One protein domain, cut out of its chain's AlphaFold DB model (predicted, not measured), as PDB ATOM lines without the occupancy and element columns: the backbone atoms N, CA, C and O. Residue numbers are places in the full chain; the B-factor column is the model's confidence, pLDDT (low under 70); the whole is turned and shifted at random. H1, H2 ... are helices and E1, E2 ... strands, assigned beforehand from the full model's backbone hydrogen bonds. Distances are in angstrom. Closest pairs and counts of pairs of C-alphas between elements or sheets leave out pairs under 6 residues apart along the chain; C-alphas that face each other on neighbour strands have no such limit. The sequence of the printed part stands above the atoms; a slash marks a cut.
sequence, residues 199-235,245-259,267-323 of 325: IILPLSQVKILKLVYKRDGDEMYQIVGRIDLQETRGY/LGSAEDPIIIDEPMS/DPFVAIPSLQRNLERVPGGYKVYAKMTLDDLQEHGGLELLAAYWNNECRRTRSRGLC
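AT A GLANCE: This is residues 199 to 235, 245 to 259 and 267 to 323 of the 325 residues of an uncharacterized protein of Ajellomyces capsulatus (strain NAm1 / WU24) (UniProt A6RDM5). A curled, twisted sheet of four strands, E2 E3 E6 E5, has the short two-stranded sheet E1 E4 face to face with it, the strands crossed at 71 degrees, as a small sandwich. H1 packs on the large sheet, and the long helix H2 passes by it, its end sticking out with residues 314 to 323 as an arm. The printed part has 109 residues, with named elements in the order E1 E2 E3 E4 E5 E6 H1 H2; both sheets are antiparallel and the class is mixed, helices and strands. It is only just compact, close to loose, with a radius of gyration of the C-alphas of 15.4 A, and is elongated, spanning 49 by 31 by 25 A.

HOW THE PARTS SIT: Begin at the large sheet, with E2, residues 206 to 215, and E3, residues 218 to 228, an antiparallel hairpin; look for N 209 and O 222, 2.8 A apart. E2 is an edge strand and bends by 56 degrees at residue 209. E6, residues 285 to 293, is antiparallel to E3, with N 223 and O 290 at 2.9 A. The other edge strand, E5, residues 277 to 282, forms a hairpin with E6, with N 280 and O 287 at 2.9 A. Facing this sheet, E1, residues 199 to 202, and E4, residues 269 to 273, are antiparallel, with N 201 and O 270 at 3.0 A. The closest C-alphas of E4 and E6, those of Ile 272 and Ala 290, are 7.2 A apart. H1, residues 294 to 299, is on the large sheet, over E6, at a height over the sheet of 7.0 A, and only just stands up from it, rising 42 degrees. H2, residues 303 to 321, only grazes that sheet with residues 305 to 313; its closest C-alphas to E2 are Ile 208 and Tyr 309, 6.3 A. H1 and H2 are close but not clearly touching, the C-alphas of Leu 297 and Leu 303 at 5.9 A. In H1 and H2 every O i to N i+4 pair is within hydrogen-bond range.

IN THESE COORDINATES: Find C-alpha 218 at (31.546, -17.762, -0.853); E3 runs 32.5 A from there. E6 covers 26.1 A, E2 24.7 A, E5 15.8 A, E4 13.1 A, E1 10.2 A and H1 8.8 A. H2 runs 27.5 A from C-alpha 303 to C-alpha 321 at (52.153, -28.051, -16.400).

THE WHOLE: The C-alphas farthest apart, those of Leu 245 and Cys 323, are 52.0 A apart. Residues 236 to 244 and 260 to 266 are not printed, with gaps of 15.7 A and 15.2 A between C-alphas; both fall in the link E3 to E4. The links printed whole are tight. Confidence is under 70 at residues 229 to 235, 245 to 259, 267, 275 to 276 and 320 to 323.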
ATOM      1  N   ILE A 199      14.149 -17.259 -16.189       82.38
ATOM      2  CA  ILE A 199      14.451 -17.767 -17.530       82.38
ATOM      3  C   ILE A 199      15.008 -19.174 -17.335       82.38
ATOM      4  O   ILE A 199      16.050 -19.334 -16.701       82.38
ATOM      5  N   ILE A 200      14.311 -20.183 -17.849       84.81
ATOM      6  CA  ILE A 200      14.755 -21.581 -17.806       84.81
ATOM      7  C   ILE A 200      15.491 -21.879 -19.111       84.81
ATOM      8  O   ILE A 200      14.915 -21.700 -20.184       84.81
ATOM      9  N   LEU A 201      16.747 -22.325 -19.027       84.88
ATOM     10  CA  LEU A 201      17.558 -22.693 -20.193       84.88
ATOM     11  C   LEU A 201      18.117 -24.113 -20.068       84.88
ATOM     12  O   LEU A 201      18.562 -24.482 -18.979       84.88
ATOM     13  N   PRO A 202      18.148 -24.885 -21.166       84.00
ATOM     14  CA  PRO A 202      18.819 -26.179 -21.208       84.00
ATOM     15  C   PRO A 202      20.338 -25.991 -21.053       84.00
ATOM     16  O   PRO A 202      20.913 -25.018 -21.559       84.00
ATOM     17  N   LEU A 203      21.010 -26.893 -20.338       83.50
ATOM     18  CA  LEU A 203      22.420 -26.747 -19.968       83.50
ATOM     19  C   LEU A 203      23.356 -26.735 -21.183       83.50
ATOM     20  O   LEU A 203      24.384 -26.063 -21.130       83.50
ATOM     21  N   SER A 204      22.994 -27.359 -22.307       79.88
ATOM     22  CA  SER A 204      23.732 -27.238 -23.577       79.88
ATOM     23  C   SER A 204      23.794 -25.804 -24.128       79.88
ATOM     24  O   SER A 204      24.764 -25.450 -24.807       79.88
ATOM     25  N   GLN A 205      22.808 -24.957 -23.814       85.06
ATOM     26  CA  GLN A 205      22.768 -23.542 -24.206       85.06
ATOM     27  C   GLN A 205      23.455 -22.610 -23.189       85.06
ATOM     28  O   GLN A 205      23.638 -21.421 -23.480       85.06
ATOM     29  N   VAL A 206      23.866 -23.115 -22.017       87.12
ATOM     30  CA  VAL A 206      24.460 -22.325 -20.925       87.12
ATOM     31  C   VAL A 206      25.904 -22.746 -20.646       87.12
ATOM     32  O   VAL A 206      26.317 -23.881 -20.849       87.12
ATOM     33  N   LYS A 207      26.730 -21.810 -20.172       91.44
ATOM     34  CA  LYS A 207      28.065 -22.104 -19.633       91.44
ATOM     35  C   LYS A 207      28.487 -21.106 -18.568       91.44
ATOM     36  O   LYS A 207      28.253 -19.907 -18.710       91.44
ATOM     37  N   ILE A 208      29.222 -21.572 -17.564       91.94
ATOM     38  CA  ILE A 208      30.043 -20.685 -16.734       91.94
ATOM     39  C   ILE A 208      31.184 -20.143 -17.609       91.94
ATOM     40  O   ILE A 208      31.943 -20.905 -18.212       91.94
ATOM     41  N   LEU A 209      31.307 -18.818 -17.694       90.81
ATOM     42  CA  LEU A 209      32.442 -18.152 -18.335       90.81
ATOM     43  C   LEU A 209      33.674 -18.140 -17.430       90.81
ATOM     44  O   LEU A 209      34.784 -18.374 -17.907       90.81
ATOM     45  N   LYS A 210      33.473 -17.802 -16.151       92.19
ATOM     46  CA  LYS A 210      34.525 -17.691 -15.138       92.19
ATOM     47  C   LYS A 210      33.951 -17.678 -13.722       92.19
ATOM     48  O   LYS A 210      32.848 -17.179 -13.497       92.19
ATOM     49  N   LEU A 211      34.773 -18.115 -12.777       92.56
ATOM     50  CA  LEU A 211      34.700 -17.706 -11.377       92.56
ATOM     51  C   LEU A 211      35.054 -16.205 -11.285       92.56
ATOM     52  O   LEU A 211      36.076 -15.767 -11.816       92.56
ATOM     53  N   VAL A 212      34.180 -15.406 -10.677       91.56
ATOM     54  CA  VAL A 212      34.314 -13.944 -10.519       91.56
ATOM     55  C   VAL A 212      34.918 -13.591  -9.164       91.56
ATOM     56  O   VAL A 212      35.716 -12.661  -9.074       91.56
ATOM     57  N   TYR A 213      34.523 -14.320  -8.124       89.94
ATOM     58  CA  TYR A 213      34.909 -14.087  -6.738       89.94
ATOM     59  C   TYR A 213      34.961 -15.417  -5.988       89.94
ATOM     60  O   TYR A 213      34.131 -16.288  -6.241       89.94
ATOM     61  N   LYS A 214      35.929 -15.545  -5.077       93.31
ATOM     62  CA  LYS A 214      36.038 -16.640  -4.112       93.31
ATOM     63  C   LYS A 214      36.677 -16.120  -2.825       93.31
ATOM     64  O   LYS A 214      37.797 -15.607  -2.884       93.31
ATOM     65  N   ARG A 215      35.993 -16.247  -1.686       92.56
ATOM     66  CA  ARG A 215      36.519 -15.912  -0.349       92.56
ATOM     67  C   ARG A 215      35.707 -16.637   0.724       92.56
ATOM     68  O   ARG A 215      34.499 -16.682   0.605       92.56
ATOM     69  N   ASP A 216      36.357 -17.170   1.758       88.62
ATOM     70  CA  ASP A 216      35.719 -17.704   2.980       88.62
ATOM     71  C   ASP A 216      34.638 -18.797   2.776       88.62
ATOM     72  O   ASP A 216      33.918 -19.138   3.707       88.62
ATOM     73  N   GLY A 217      34.571 -19.397   1.582       82.06
ATOM     74  CA  GLY A 217      33.539 -20.359   1.169       82.06
ATOM     75  C   GLY A 217      32.575 -19.788   0.124       82.06
ATOM     76  O   GLY A 217      32.120 -20.529  -0.743       82.06
ATOM     77  N   ASP A 218      32.369 -18.471   0.123       89.19
ATOM     78  CA  ASP A 218      31.546 -17.762  -0.853       89.19
ATOM     79  C   ASP A 218      32.201 -17.801  -2.238       89.19
ATOM     80  O   ASP A 218      33.319 -17.308  -2.438       89.19
ATOM     81  N   GLU A 219      31.479 -18.321  -3.226       93.62
ATOM     82  CA  GLU A 219      31.882 -18.318  -4.631       93.62
ATOM     83  C   GLU A 219      30.811 -17.650  -5.489       93.62
ATOM     84  O   GLU A 219      29.620 -17.880  -5.297       93.62
ATOM     85  N   MET A 220      31.233 -16.841  -6.462       92.81
ATOM     86  CA  MET A 220      30.337 -16.219  -7.438       92.81
ATOM     87  C   MET A 220      30.833 -16.480  -8.854       92.81
ATOM     88  O   MET A 220      31.965 -16.145  -9.211       92.81
ATOM     89  N   TYR A 221      29.953 -17.021  -9.681       92.12
ATOM     90  CA  TYR A 221      30.190 -17.420 -11.056       92.12
ATOM     91  C   TYR A 221      29.502 -16.458 -12.021       92.12
ATOM     92  O   TYR A 221      28.393 -15.992 -11.773       92.12
ATOM     93  N   GLN A 222      30.151 -16.162 -13.148       92.69
ATOM     94  CA  GLN A 222      29.502 -15.499 -14.276       92.69
ATOM     95  C   GLN A 222      29.063 -16.562 -15.275       92.69
ATOM     96  O   GLN A 222      29.914 -17.184 -15.918       92.69
ATOM     97  N   ILE A 223      27.755 -16.739 -15.437       91.25
ATOM     98  CA  ILE A 223      27.174 -17.619 -16.450       91.25
ATOM     99  C   ILE A 223      26.765 -16.835 -17.696       91.25
ATOM    100  O   ILE A 223      26.435 -15.648 -17.630       91.25
ATOM    101  N   VAL A 224      26.785 -17.517 -18.839       90.94
ATOM    102  CA  VAL A 224      26.202 -17.043 -20.091       90.94
ATOM    103  C   VAL A 224      25.342 -18.123 -20.723       90.94
ATOM    104  O   VAL A 224      25.843 -19.204 -21.026       90.94
ATOM    105  N   GLY A 225      24.077 -17.781 -20.961       88.31
ATOM    106  CA  GLY A 225      23.122 -18.553 -21.747       88.31
ATOM    107  C   GLY A 225      22.904 -17.961 -23.140       88.31
ATOM    108  O   GLY A 225      23.189 -16.782 -23.382       88.31
ATOM    109  N   ARG A 226      22.379 -18.771 -24.056       85.44
ATOM    110  CA  ARG A 226      21.852 -18.342 -25.359       85.44
ATOM    111  C   ARG A 226      20.389 -18.741 -25.480       85.44
ATOM    112  O   ARG A 226      19.992 -19.749 -24.917       85.44
ATOM    113  N   ILE A 227      19.620 -17.946 -26.212       82.50
ATOM    114  CA  ILE A 227      18.225 -18.217 -26.567       82.50
ATOM    115  C   ILE A 227      18.119 -18.000 -28.073       82.50
ATOM    116  O   ILE A 227      18.156 -16.852 -28.519       82.50
ATOM    117  N   ASP A 228      18.002 -19.075 -28.848       76.62
ATOM    118  CA  ASP A 228      17.917 -18.998 -30.307       76.62
ATOM    119  C   ASP A 228      16.444 -18.944 -30.761       76.62
ATOM    120  O   ASP A 228      15.651 -19.853 -30.508       76.62
ATOM    121  N   LEU A 229      16.064 -17.879 -31.479       67.50
ATOM    122  CA  LEU A 229      14.668 -17.585 -31.859       67.50
ATOM    123  C   LEU A 229      14.030 -18.622 -32.804       67.50
ATOM    124  O   LEU A 229      12.813 -18.637 -32.970       67.50
ATOM    125  N   GLN A 230      14.837 -19.466 -33.451       53.69
ATOM    126  CA  GLN A 230      14.374 -20.522 -34.361       53.69
ATOM    127  C   GLN A 230      14.072 -21.845 -33.636       53.69
ATOM    128  O   GLN A 230      13.315 -22.671 -34.151       53.69
ATOM    129  N   GLU A 231      14.671 -22.080 -32.466       49.72
ATOM    130  CA  GLU A 231      14.714 -23.414 -31.852       49.72
ATOM    131  C   GLU A 231      13.423 -23.771 -31.090       49.72
ATOM    132  O   GLU A 231      13.057 -24.944 -30.977       49.72
ATOM    133  N   THR A 232      12.624 -22.760 -30.732       48.69
ATOM    134  CA  THR A 232      11.240 -22.901 -30.229       48.69
ATOM    135  C   THR A 232      10.314 -23.670 -31.181       48.69
ATOM    136  O   THR A 232       9.261 -24.152 -30.766       48.69
ATOM    137  N   ARG A 233      10.698 -23.837 -32.456       38.66
ATOM    138  CA  ARG A 233       9.951 -24.619 -33.452       38.66
ATOM    139  C   ARG A 233      10.272 -26.124 -33.443       38.66
ATOM    140  O   ARG A 233       9.528 -26.885 -34.058       38.66
ATOM    141  N   GLY A 234      11.361 -26.559 -32.800       35.88
ATOM    142  CA  GLY A 234      11.849 -27.946 -32.852       35.88
ATOM    143  C   GLY A 234      11.217 -28.896 -31.826       35.88
ATOM    144  O   GLY A 234      10.895 -30.038 -32.148       35.88
ATOM    145  N   TYR A 235      10.981 -28.421 -30.602       39.75
ATOM    146  CA  TYR A 235      10.599 -29.243 -29.440       39.75
ATOM    147  C   TYR A 235       9.081 -29.498 -29.305       39.75
ATOM    148  O   TYR A 235       8.525 -29.492 -28.207       39.75
ATOM    149  N   LEU A 245       4.756 -17.564 -23.319       34.19
ATOM    150  CA  LEU A 245       4.187 -16.228 -23.494       34.19
ATOM    151  C   LEU A 245       5.321 -15.216 -23.732       34.19
ATOM    152  O   LEU A 245       5.506 -14.273 -22.975       34.19
ATOM    153  N   GLY A 246       6.097 -15.446 -24.794       34.88
ATOM    154  CA  GLY A 246       7.108 -14.523 -25.302       34.88
ATOM    155  C   GLY A 246       6.730 -14.083 -26.714       34.88
ATOM    156  O   GLY A 246       6.598 -14.920 -27.609       34.88
ATOM    157  N   SER A 247       6.539 -12.777 -26.915       32.72
ATOM    158  CA  SER A 247       6.469 -12.203 -28.265       32.72
ATOM    159  C   SER A 247       7.852 -12.262 -28.930       32.72
ATOM    160  O   SER A 247       8.860 -12.449 -28.255       32.72
ATOM    161  N   ALA A 248       7.934 -12.047 -30.245       38.38
ATOM    162  CA  ALA A 248       9.196 -12.074 -31.003       38.38
ATOM    163  C   ALA A 248      10.219 -10.977 -30.601       38.38
ATOM    164  O   ALA A 248      11.341 -10.948 -31.117       38.38
ATOM    165  N   GLU A 249       9.834 -10.095 -29.679       36.88
ATOM    166  CA  GLU A 249      10.610  -8.977 -29.151       36.88
ATOM    167  C   GLU A 249      11.119  -9.196 -27.711       36.88
ATOM    168  O   GLU A 249      12.116  -8.565 -27.345       36.88
ATOM    169  N   ASP A 250      10.535 -10.122 -26.940       38.19
ATOM    170  CA  ASP A 250      10.757 -10.253 -25.490       38.19
ATOM    171  C   ASP A 250      11.306 -11.638 -25.082       38.19
ATOM    172  O   ASP A 250      10.991 -12.651 -25.714       38.19
ATOM    173  N   PRO A 251      12.138 -11.722 -24.022       39.84
ATOM    174  CA  PRO A 251      12.610 -12.996 -23.479       39.84
ATOM    175  C   PRO A 251      11.446 -13.863 -22.978       39.84
ATOM    176  O   PRO A 251      10.436 -13.359 -22.496       39.84
ATOM    177  N   ILE A 252      11.604 -15.187 -23.043       50.97
ATOM    178  CA  ILE A 252      10.572 -16.123 -22.581       50.97
ATOM    179  C   ILE A 252      10.489 -16.080 -21.052       50.97
ATOM    180  O   ILE A 252      11.392 -16.556 -20.362       50.97
ATOM    181  N   ILE A 253       9.383 -15.539 -20.551       48.16
ATOM    182  CA  ILE A 253       8.998 -15.555 -19.141       48.16
ATOM    183  C   ILE A 253       8.210 -16.837 -18.856       48.16
ATOM    184  O   ILE A 253       7.355 -17.241 -19.649       48.16
ATOM    185  N   ILE A 254       8.507 -17.486 -17.729       48.22
ATOM    186  CA  ILE A 254       7.733 -18.615 -17.205       48.22
ATOM    187  C   ILE A 254       7.235 -18.226 -15.811       48.22
ATOM    188  O   ILE A 254       8.017 -18.160 -14.865       48.22
ATOM    189  N   ASP A 255       5.930 -17.963 -15.709       34.53
ATOM    190  CA  ASP A 255       5.272 -17.473 -14.486       34.53
ATOM    191  C   ASP A 255       5.007 -18.573 -13.438       34.53
ATOM    192  O   ASP A 255       4.686 -18.274 -12.290       34.53
ATOM    193  N   GLU A 256       5.116 -19.852 -13.815       36.38
ATOM    194  CA  GLU A 256       4.742 -20.997 -12.978       36.38
ATOM    195  C   GLU A 256       5.913 -21.999 -12.863       36.38
ATOM    196  O   GLU A 256       6.416 -22.463 -13.893       36.38
ATOM    197  N   PRO A 257       6.370 -22.364 -11.646       34.06
ATOM    198  CA  PRO A 257       7.487 -23.287 -11.451       34.06
ATOM    199  C   PRO A 257       7.076 -24.721 -11.810       34.06
ATOM    200  O   PRO A 257       6.626 -25.505 -10.969       34.06
ATOM    201  N   MET A 258       7.217 -25.072 -13.088       41.09
ATOM    202  CA  MET A 258       6.851 -26.394 -13.589       41.09
ATOM    203  C   MET A 258       7.745 -27.478 -12.978       41.09
ATOM    204  O   MET A 258       8.970 -27.377 -12.982       41.09
ATOM    205  N   SER A 259       7.119 -28.519 -12.425       35.00
ATOM    206  CA  SER A 259       7.819 -29.536 -11.640       35.00
ATOM    207  C   SER A 259       8.885 -30.271 -12.474       35.00
ATOM    208  O   SER A 259       8.566 -30.724 -13.576       35.00
ATOM    209  N   ASP A 267      17.941 -32.824 -22.124       68.81
ATOM    210  CA  ASP A 267      19.030 -32.004 -21.584       68.81
ATOM    211  C   ASP A 267      18.578 -31.285 -20.296       68.81
ATOM    212  O   ASP A 267      17.550 -30.604 -20.347       68.81
ATOM    213  N   PRO A 268      19.274 -31.445 -19.154       78.81
ATOM    214  CA  PRO A 268      18.910 -30.786 -17.900       78.81
ATOM    215  C   PRO A 268      18.858 -29.259 -18.037       78.81
ATOM    216  O   PRO A 268      19.417 -28.682 -18.967       78.81
ATOM    217  N   PHE A 269      18.188 -28.583 -17.102       82.12
ATOM    218  CA  PHE A 269      17.910 -27.145 -17.186       82.12
ATOM    219  C   PHE A 269      18.442 -26.381 -15.971       82.12
ATOM    220  O   PHE A 269      18.457 -26.900 -14.857       82.12
ATOM    221  N   VAL A 270      18.799 -25.112 -16.184       85.44
ATOM    222  CA  VAL A 270      19.100 -24.134 -15.129       85.44
ATOM    223  C   VAL A 270      18.093 -22.986 -15.170       85.44
ATOM    224  O   VAL A 270      17.778 -22.464 -16.244       85.44
ATOM    225  N   ALA A 271      17.602 -22.571 -14.003       86.31
ATOM    226  CA  ALA A 271      16.787 -21.369 -13.863       86.31
ATOM    227  C   ALA A 271      17.673 -20.146 -13.566       86.31
ATOM    228  O   ALA A 271      18.541 -20.167 -12.697       86.31
ATOM    229  N   ILE A 272      17.463 -19.054 -14.299       85.44
ATOM    230  CA  ILE A 272      18.219 -17.809 -14.149       85.44
ATOM    231  C   ILE A 272      17.269 -16.731 -13.609       85.44
ATOM    232  O   ILE A 272      16.407 -16.277 -14.369       85.44
ATOM    233  N   PRO A 273      17.394 -16.288 -12.342       81.88
ATOM    234  CA  PRO A 273      16.509 -15.279 -11.757       81.88
ATOM    235  C   PRO A 273      16.696 -13.899 -12.404       81.88
ATOM    236  O   PRO A 273      17.807 -13.512 -12.779       81.88
ATOM    237  N   SER A 274      15.612 -13.125 -12.518       73.69
ATOM    238  CA  SER A 274      15.631 -11.774 -13.100       73.69
ATOM    239  C   SER A 274      16.547 -10.800 -12.361       73.69
ATOM    240  O   SER A 274      17.274 -10.041 -12.997       73.69
ATOM    241  N   LEU A 275      16.581 -10.875 -11.027       67.19
ATOM    242  CA  LEU A 275      17.302  -9.939 -10.158       67.19
ATOM    243  C   LEU A 275      18.819  -9.856 -10.430       67.19
ATOM    244  O   LEU A 275      19.441  -8.843 -10.114       67.19
ATOM    245  N   GLN A 276      19.424 -10.900 -11.012       68.44
ATOM    246  CA  GLN A 276      20.872 -10.970 -11.261       68.44
ATOM    247  C   GLN A 276      21.253 -11.184 -12.740       68.44
ATOM    248  O   GLN A 276      22.416 -11.492 -13.035       68.44
ATOM    249  N   ARG A 277      20.316 -10.997 -13.687       80.06
ATOM    250  CA  ARG A 277      20.551 -11.224 -15.128       80.06
ATOM    251  C   ARG A 277      20.509  -9.952 -15.975       80.06
ATOM    252  O   ARG A 277      19.792  -9.005 -15.692       80.06
ATOM    253  N   ASN A 278      21.270  -9.975 -17.063       83.44
ATOM    254  CA  ASN A 278      21.273  -8.991 -18.141       83.44
ATOM    255  C   ASN A 278      20.997  -9.721 -19.460       83.44
ATOM    256  O   ASN A 278      21.474 -10.841 -19.659       83.44
ATOM    257  N   LEU A 279      20.260  -9.080 -20.366       84.50
ATOM    258  CA  LEU A 279      19.901  -9.629 -21.670       84.50
ATOM    259  C   LEU A 279      20.478  -8.752 -22.779       84.50
ATOM    260  O   LEU A 279      20.252  -7.547 -22.812       84.50
ATOM    261  N   GLU A 280      21.220  -9.369 -23.692       85.06
ATOM    262  CA  GLU A 280      21.775  -8.735 -24.888       85.06
ATOM    263  C   GLU A 280      21.076  -9.326 -26.120       85.06
ATOM    264  O   GLU A 280      21.144 -10.536 -26.354       85.06
ATOM    265  N   ARG A 281      20.394  -8.491 -26.916       81.88
ATOM    266  CA  ARG A 281      19.812  -8.910 -28.202       81.88
ATOM    267  C   ARG A 281      20.939  -9.083 -29.220       81.88
ATOM    268  O   ARG A 281      21.717  -8.160 -29.448       81.88
ATOM    269  N   VAL A 282      21.013 -10.252 -29.846       80.69
ATOM    270  CA  VAL A 282      22.050 -10.616 -30.822       80.69
ATOM    271  C   VAL A 282      21.414 -11.126 -32.121       80.69
ATOM    272  O   VAL A 282      20.283 -11.612 -32.104       80.69
ATOM    273  N   PRO A 283      22.101 -11.065 -33.277       78.31
ATOM    274  CA  PRO A 283      21.607 -11.712 -34.490       78.31
ATOM    275  C   PRO A 283      21.380 -13.213 -34.247       78.31
ATOM    276  O   PRO A 283      22.326 -13.938 -33.942       78.31
ATOM    277  N   GLY A 284      20.127 -13.662 -34.360       79.06
ATOM    278  CA  GLY A 284      19.699 -15.038 -34.061       79.06
ATOM    279  C   GLY A 284      18.887 -15.204 -32.768       79.06
ATOM    280  O   GLY A 284      18.147 -16.180 -32.665       79.06
ATOM    281  N   GLY A 285      18.935 -14.245 -31.834       85.50
ATOM    282  CA  GLY A 285      18.133 -14.283 -30.609       85.50
ATOM    283  C   GLY A 285      18.693 -13.446 -29.461       85.50
ATOM    284  O   GLY A 285      18.967 -12.257 -29.630       85.50
ATOM    285  N   TYR A 286      18.846 -14.049 -28.283       81.44
ATOM    286  CA  TYR A 286      19.300 -13.359 -27.072       81.44
ATOM    287  C   TYR A 286      20.473 -14.076 -26.419       81.44
ATOM    288  O   TYR A 286      20.640 -15.293 -26.510       81.44
ATOM    289  N   LYS A 287      21.280 -13.297 -25.707       86.00
ATOM    290  CA  LYS A 287      22.367 -13.780 -24.870       86.00
ATOM    291  C   LYS A 287      22.118 -13.317 -23.443       86.00
ATOM    292  O   LYS A 287      22.033 -12.120 -23.172       86.00
ATOM    293  N   VAL A 288      21.979 -14.281 -22.543       86.31
ATOM    294  CA  VAL A 288      21.739 -14.045 -21.119       86.31
ATOM    295  C   VAL A 288      23.085 -14.011 -20.419       86.31
ATOM    296  O   VAL A 288      23.886 -14.920 -20.611       86.31
ATOM    297  N   TYR A 289      23.338 -13.003 -19.594       88.56
ATOM    298  CA  TYR A 289      24.473 -12.969 -18.677       88.56
ATOM    299  C   TYR A 289      23.932 -12.871 -17.266       88.56
ATOM    300  O   TYR A 289      23.225 -11.914 -16.964       88.56
ATOM    301  N   ALA A 290      24.306 -13.787 -16.385       90.00
ATOM    302  CA  ALA A 290      23.985 -13.653 -14.972       90.00
ATOM    303  C   ALA A 290      25.223 -13.847 -14.106       90.00
ATOM    304  O   ALA A 290      26.212 -14.470 -14.513       90.00
ATOM    305  N   LYS A 291      25.161 -13.277 -12.908       91.56
ATOM    306  CA  LYS A 291      25.996 -13.708 -11.792       91.56
ATOM    307  C   LYS A 291      25.145 -14.642 -10.940       91.56
ATOM    308  O   LYS A 291      23.954 -14.401 -10.800       91.56
ATOM    309  N   MET A 292      25.750 -15.716 -10.456       90.81
ATOM    310  CA  MET A 292      25.113 -16.685  -9.566       90.81
ATOM    311  C   MET A 292      26.151 -17.116  -8.536       90.81
ATOM    312  O   MET A 292      27.313 -17.344  -8.885       90.81
ATOM    313  N   THR A 293      25.759 -17.179  -7.274       91.81
ATOM    314  CA  THR A 293      26.557 -17.780  -6.205       91.81
ATOM    315  C   THR A 293      26.579 -19.305  -6.331       91.81
ATOM    316  O   THR A 293      25.888 -19.882  -7.175       91.81
ATOM    317  N   LEU A 294      27.392 -19.975  -5.512       91.38
ATOM    318  CA  LEU A 294      27.325 -21.432  -5.374       91.38
ATOM    319  C   LEU A 294      25.925 -21.889  -4.924       91.38
ATOM    320  O   LEU A 294      25.387 -22.828  -5.506       91.38
ATOM    321  N   ASP A 295      25.321 -21.174  -3.972       90.69
ATOM    322  CA  ASP A 295      23.976 -21.457  -3.464       90.69
ATOM    323  C   ASP A 295      22.911 -21.262  -4.555       90.69
ATOM    324  O   ASP A 295      22.101 -22.160  -4.775       90.69
ATOM    325  N   ASP A 296      22.969 -20.166  -5.329       89.88
ATOM    326  CA  ASP A 296      22.056 -19.938  -6.466       89.88
ATOM    327  C   ASP A 296      22.172 -21.066  -7.518       89.88
ATOM    328  O   ASP A 296      21.178 -21.496  -8.104       89.88
ATOM    329  N   LEU A 297      23.390 -21.565  -7.785       89.88
ATOM    330  CA  LEU A 297      23.607 -22.697  -8.697       89.88
ATOM    331  C   LEU A 297      23.097 -24.022  -8.110       89.88
ATOM    332  O   LEU A 297      22.675 -24.889  -8.873       89.88
ATOM    333  N   GLN A 298      23.118 -24.191  -6.789       88.75
ATOM    334  CA  GLN A 298      22.541 -25.358  -6.124       88.75
ATOM    335  C   GLN A 298      21.007 -25.316  -6.132       88.75
ATOM    336  O   GLN A 298      20.378 -26.323  -6.454       88.75
ATOM    337  N   GLU A 299      20.406 -24.162  -5.836       88.12
ATOM    338  CA  GLU A 299      18.953 -23.967  -5.807       88.12
ATOM    339  C   GLU A 299      18.324 -24.088  -7.203       88.12
ATOM    340  O   GLU A 299      17.239 -24.647  -7.360       88.12
ATOM    341  N   HIS A 300      19.005 -23.590  -8.238       86.62
ATOM    342  CA  HIS A 300      18.428 -23.438  -9.575       86.62
ATOM    343  C   HIS A 300      18.904 -24.468 -10.617       86.62
ATOM    344  O   HIS A 300      18.758 -24.230 -11.816       86.62
ATOM    345  N   GLY A 301      19.463 -25.611 -10.198       85.31
ATOM    346  CA  GLY A 301      19.837 -26.718 -11.102       85.31
ATOM    347  C   GLY A 301      21.173 -26.547 -11.847       85.31
ATOM    348  O   GLY A 301      21.493 -27.303 -12.760       85.31
ATOM    349  N   GLY A 302      21.995 -25.576 -11.452       88.25
ATOM    350  CA  GLY A 302      23.298 -25.271 -12.047       88.25
ATOM    351  C   GLY A 302      24.473 -26.162 -11.605       88.25
ATOM    352  O   GLY A 302      25.603 -25.905 -12.021       88.25
ATOM    353  N   LEU A 303      24.263 -27.198 -10.785       89.06
ATOM    354  CA  LEU A 303      25.354 -28.054 -10.281       89.06
ATOM    355  C   LEU A 303      26.098 -28.818 -11.390       89.06
ATOM    356  O   LEU A 303      27.327 -28.905 -11.365       89.06
ATOM    357  N   GLU A 304      25.391 -29.330 -12.398       88.94
ATOM    358  CA  GLU A 304      26.033 -30.003 -13.535       88.94
ATOM    359  C   GLU A 304      26.863 -29.031 -14.385       88.94
ATOM    360  O   GLU A 304      27.960 -29.366 -14.843       88.94
ATOM    361  N   LEU A 305      26.396 -27.785 -14.519       89.75
ATOM    362  CA  LEU A 305      27.131 -26.702 -15.171       89.75
ATOM    363  C   LEU A 305      28.455 -26.410 -14.447       89.75
ATOM    364  O   LEU A 305      29.493 -26.205 -15.086       89.75
ATOM    365  N   LEU A 306      28.423 -26.427 -13.110       90.75
ATOM    366  CA  LEU A 306      29.589 -26.254 -12.248       90.75
ATOM    367  C   LEU A 306      30.573 -27.427 -12.372       90.75
ATOM    368  O   LEU A 306      31.775 -27.205 -12.559       90.75
ATOM    369  N   ALA A 307      30.076 -28.665 -12.372       90.12
ATOM    370  CA  ALA A 307      30.889 -29.856 -12.608       90.12
ATOM    371  C   ALA A 307      31.557 -29.825 -13.998       90.12
ATOM    372  O   ALA A 307      32.755 -30.099 -14.130       90.12
ATOM    373  N   ALA A 308      30.823 -29.431 -15.043       89.06
ATOM    374  CA  ALA A 308      31.358 -29.261 -16.393       89.06
ATOM    375  C   ALA A 308      32.435 -28.160 -16.462       89.06
ATOM    376  O   ALA A 308      33.459 -28.335 -17.131       89.06
ATOM    377  N   TYR A 309      32.252 -27.047 -15.749       91.12
ATOM    378  CA  TYR A 309      33.248 -25.977 -15.651       91.12
ATOM    379  C   TYR A 309      34.543 -26.458 -14.981       91.12
ATOM    380  O   TYR A 309      35.621 -26.329 -15.572       91.12
ATOM    381  N   TRP A 310      34.452 -27.084 -13.803       89.00
ATOM    382  CA  TRP A 310      35.633 -27.529 -13.055       89.00
ATOM    383  C   TRP A 310      36.411 -28.629 -13.792       89.00
ATOM    384  O   TRP A 310      37.641 -28.592 -13.858       89.00
ATOM    385  N   ASN A 311      35.708 -29.553 -14.456       87.69
ATOM    386  CA  ASN A 311      36.318 -30.566 -15.322       87.69
ATOM    387  C   ASN A 311      37.161 -29.957 -16.457       87.69
ATOM    388  O   ASN A 311      38.230 -30.477 -16.791       87.69
ATOM    389  N   ASN A 312      36.710 -28.849 -17.050       86.25
ATOM    390  CA  ASN A 312      37.459 -28.149 -18.092       86.25
ATOM    391  C   ASN A 312      38.654 -27.363 -17.530       86.25
ATOM    392  O   ASN A 312      39.726 -27.363 -18.142       86.25
ATOM    393  N   GLU A 313      38.518 -26.743 -16.358       84.19
ATOM    394  CA  GLU A 313      39.609 -25.980 -15.743       84.19
ATOM    395  C   GLU A 313      40.730 -26.901 -15.219       84.19
ATOM    396  O   GLU A 313      41.907 -26.665 -15.501       84.19
ATOM    397  N   CYS A 314      40.387 -28.044 -14.616       78.25
ATOM    398  CA  CYS A 314      41.343 -29.101 -14.258       78.25
ATOM    399  C   CYS A 314      42.109 -29.672 -15.468       78.25
ATOM    400  O   CYS A 314      43.271 -30.068 -15.347       78.25
ATOM    401  N   ARG A 315      41.495 -29.713 -16.660       80.88
ATOM    402  CA  ARG A 315      42.192 -30.096 -17.903       80.88
ATOM    403  C   ARG A 315      43.166 -29.008 -18.367       80.88
ATOM    404  O   ARG A 315      44.263 -29.341 -18.817       80.88
ATOM    405  N   ARG A 316      42.807 -27.726 -18.228       78.50
ATOM    406  CA  ARG A 316      43.672 -26.579 -18.573       78.50
ATOM    407  C   ARG A 316      44.902 -26.469 -17.675       78.50
ATOM    408  O   ARG A 316      45.989 -26.189 -18.176       78.50
ATOM    409  N   THR A 317      44.765 -26.682 -16.369       74.69
ATOM    410  CA  THR A 317      45.915 -26.626 -15.448       74.69
ATOM    411  C   THR A 317      46.907 -27.754 -15.738       74.69
ATOM    412  O   THR A 317      48.103 -27.493 -15.869       74.69
ATOM    413  N   ARG A 318      46.415 -28.981 -15.966       71.44
ATOM    414  CA  ARG A 318      47.244 -30.131 -16.375       71.44
ATOM    415  C   ARG A 318      47.983 -29.899 -17.697       71.44
ATOM    416  O   ARG A 318      49.159 -30.235 -17.785       71.44
ATOM    417  N   SER A 319      47.345 -29.300 -18.708       71.06
ATOM    418  CA  SER A 319      48.015 -29.030 -19.992       71.06
ATOM    419  C   SER A 319      49.100 -27.950 -19.898       71.06
ATOM    420  O   SER A 319      50.110 -28.045 -20.593       71.06
ATOM    421  N   ARG A 320      48.945 -26.964 -19.005       62.97
ATOM    422  CA  ARG A 320      49.965 -25.928 -18.759       62.97
ATOM    423  C   ARG A 320      51.200 -26.460 -18.027       62.97
ATOM    424  O   ARG A 320      52.304 -26.028 -18.346       62.97
ATOM    425  N   GLY A 321      51.034 -27.418 -17.111       58.38
ATOM    426  CA  GLY A 321      52.153 -28.051 -16.400       58.38
ATOM    427  C   GLY A 321      53.095 -28.868 -17.298       58.38
ATOM    428  O   GLY A 321      54.261 -29.036 -16.965       58.38
ATOM    429  N   LEU A 322      52.621 -29.333 -18.459       54.41
ATOM    430  CA  LEU A 322      53.413 -30.128 -19.409       54.41
ATOM    431  C   LEU A 322      54.282 -29.294 -20.369       54.41
ATOM    432  O   LEU A 322      55.061 -29.868 -21.119       54.41
ATOM    433  N   CYS A 323      54.171 -27.961 -20.357       52.00
ATOM    434  CA  CYS A 323      54.945 -27.068 -21.233       52.00
ATOM    435  C   CYS A 323      56.158 -26.416 -20.534       52.00
ATOM    436  O   CYS A 323      56.668 -25.412 -21.028       52.00
TER     437      CYS A 323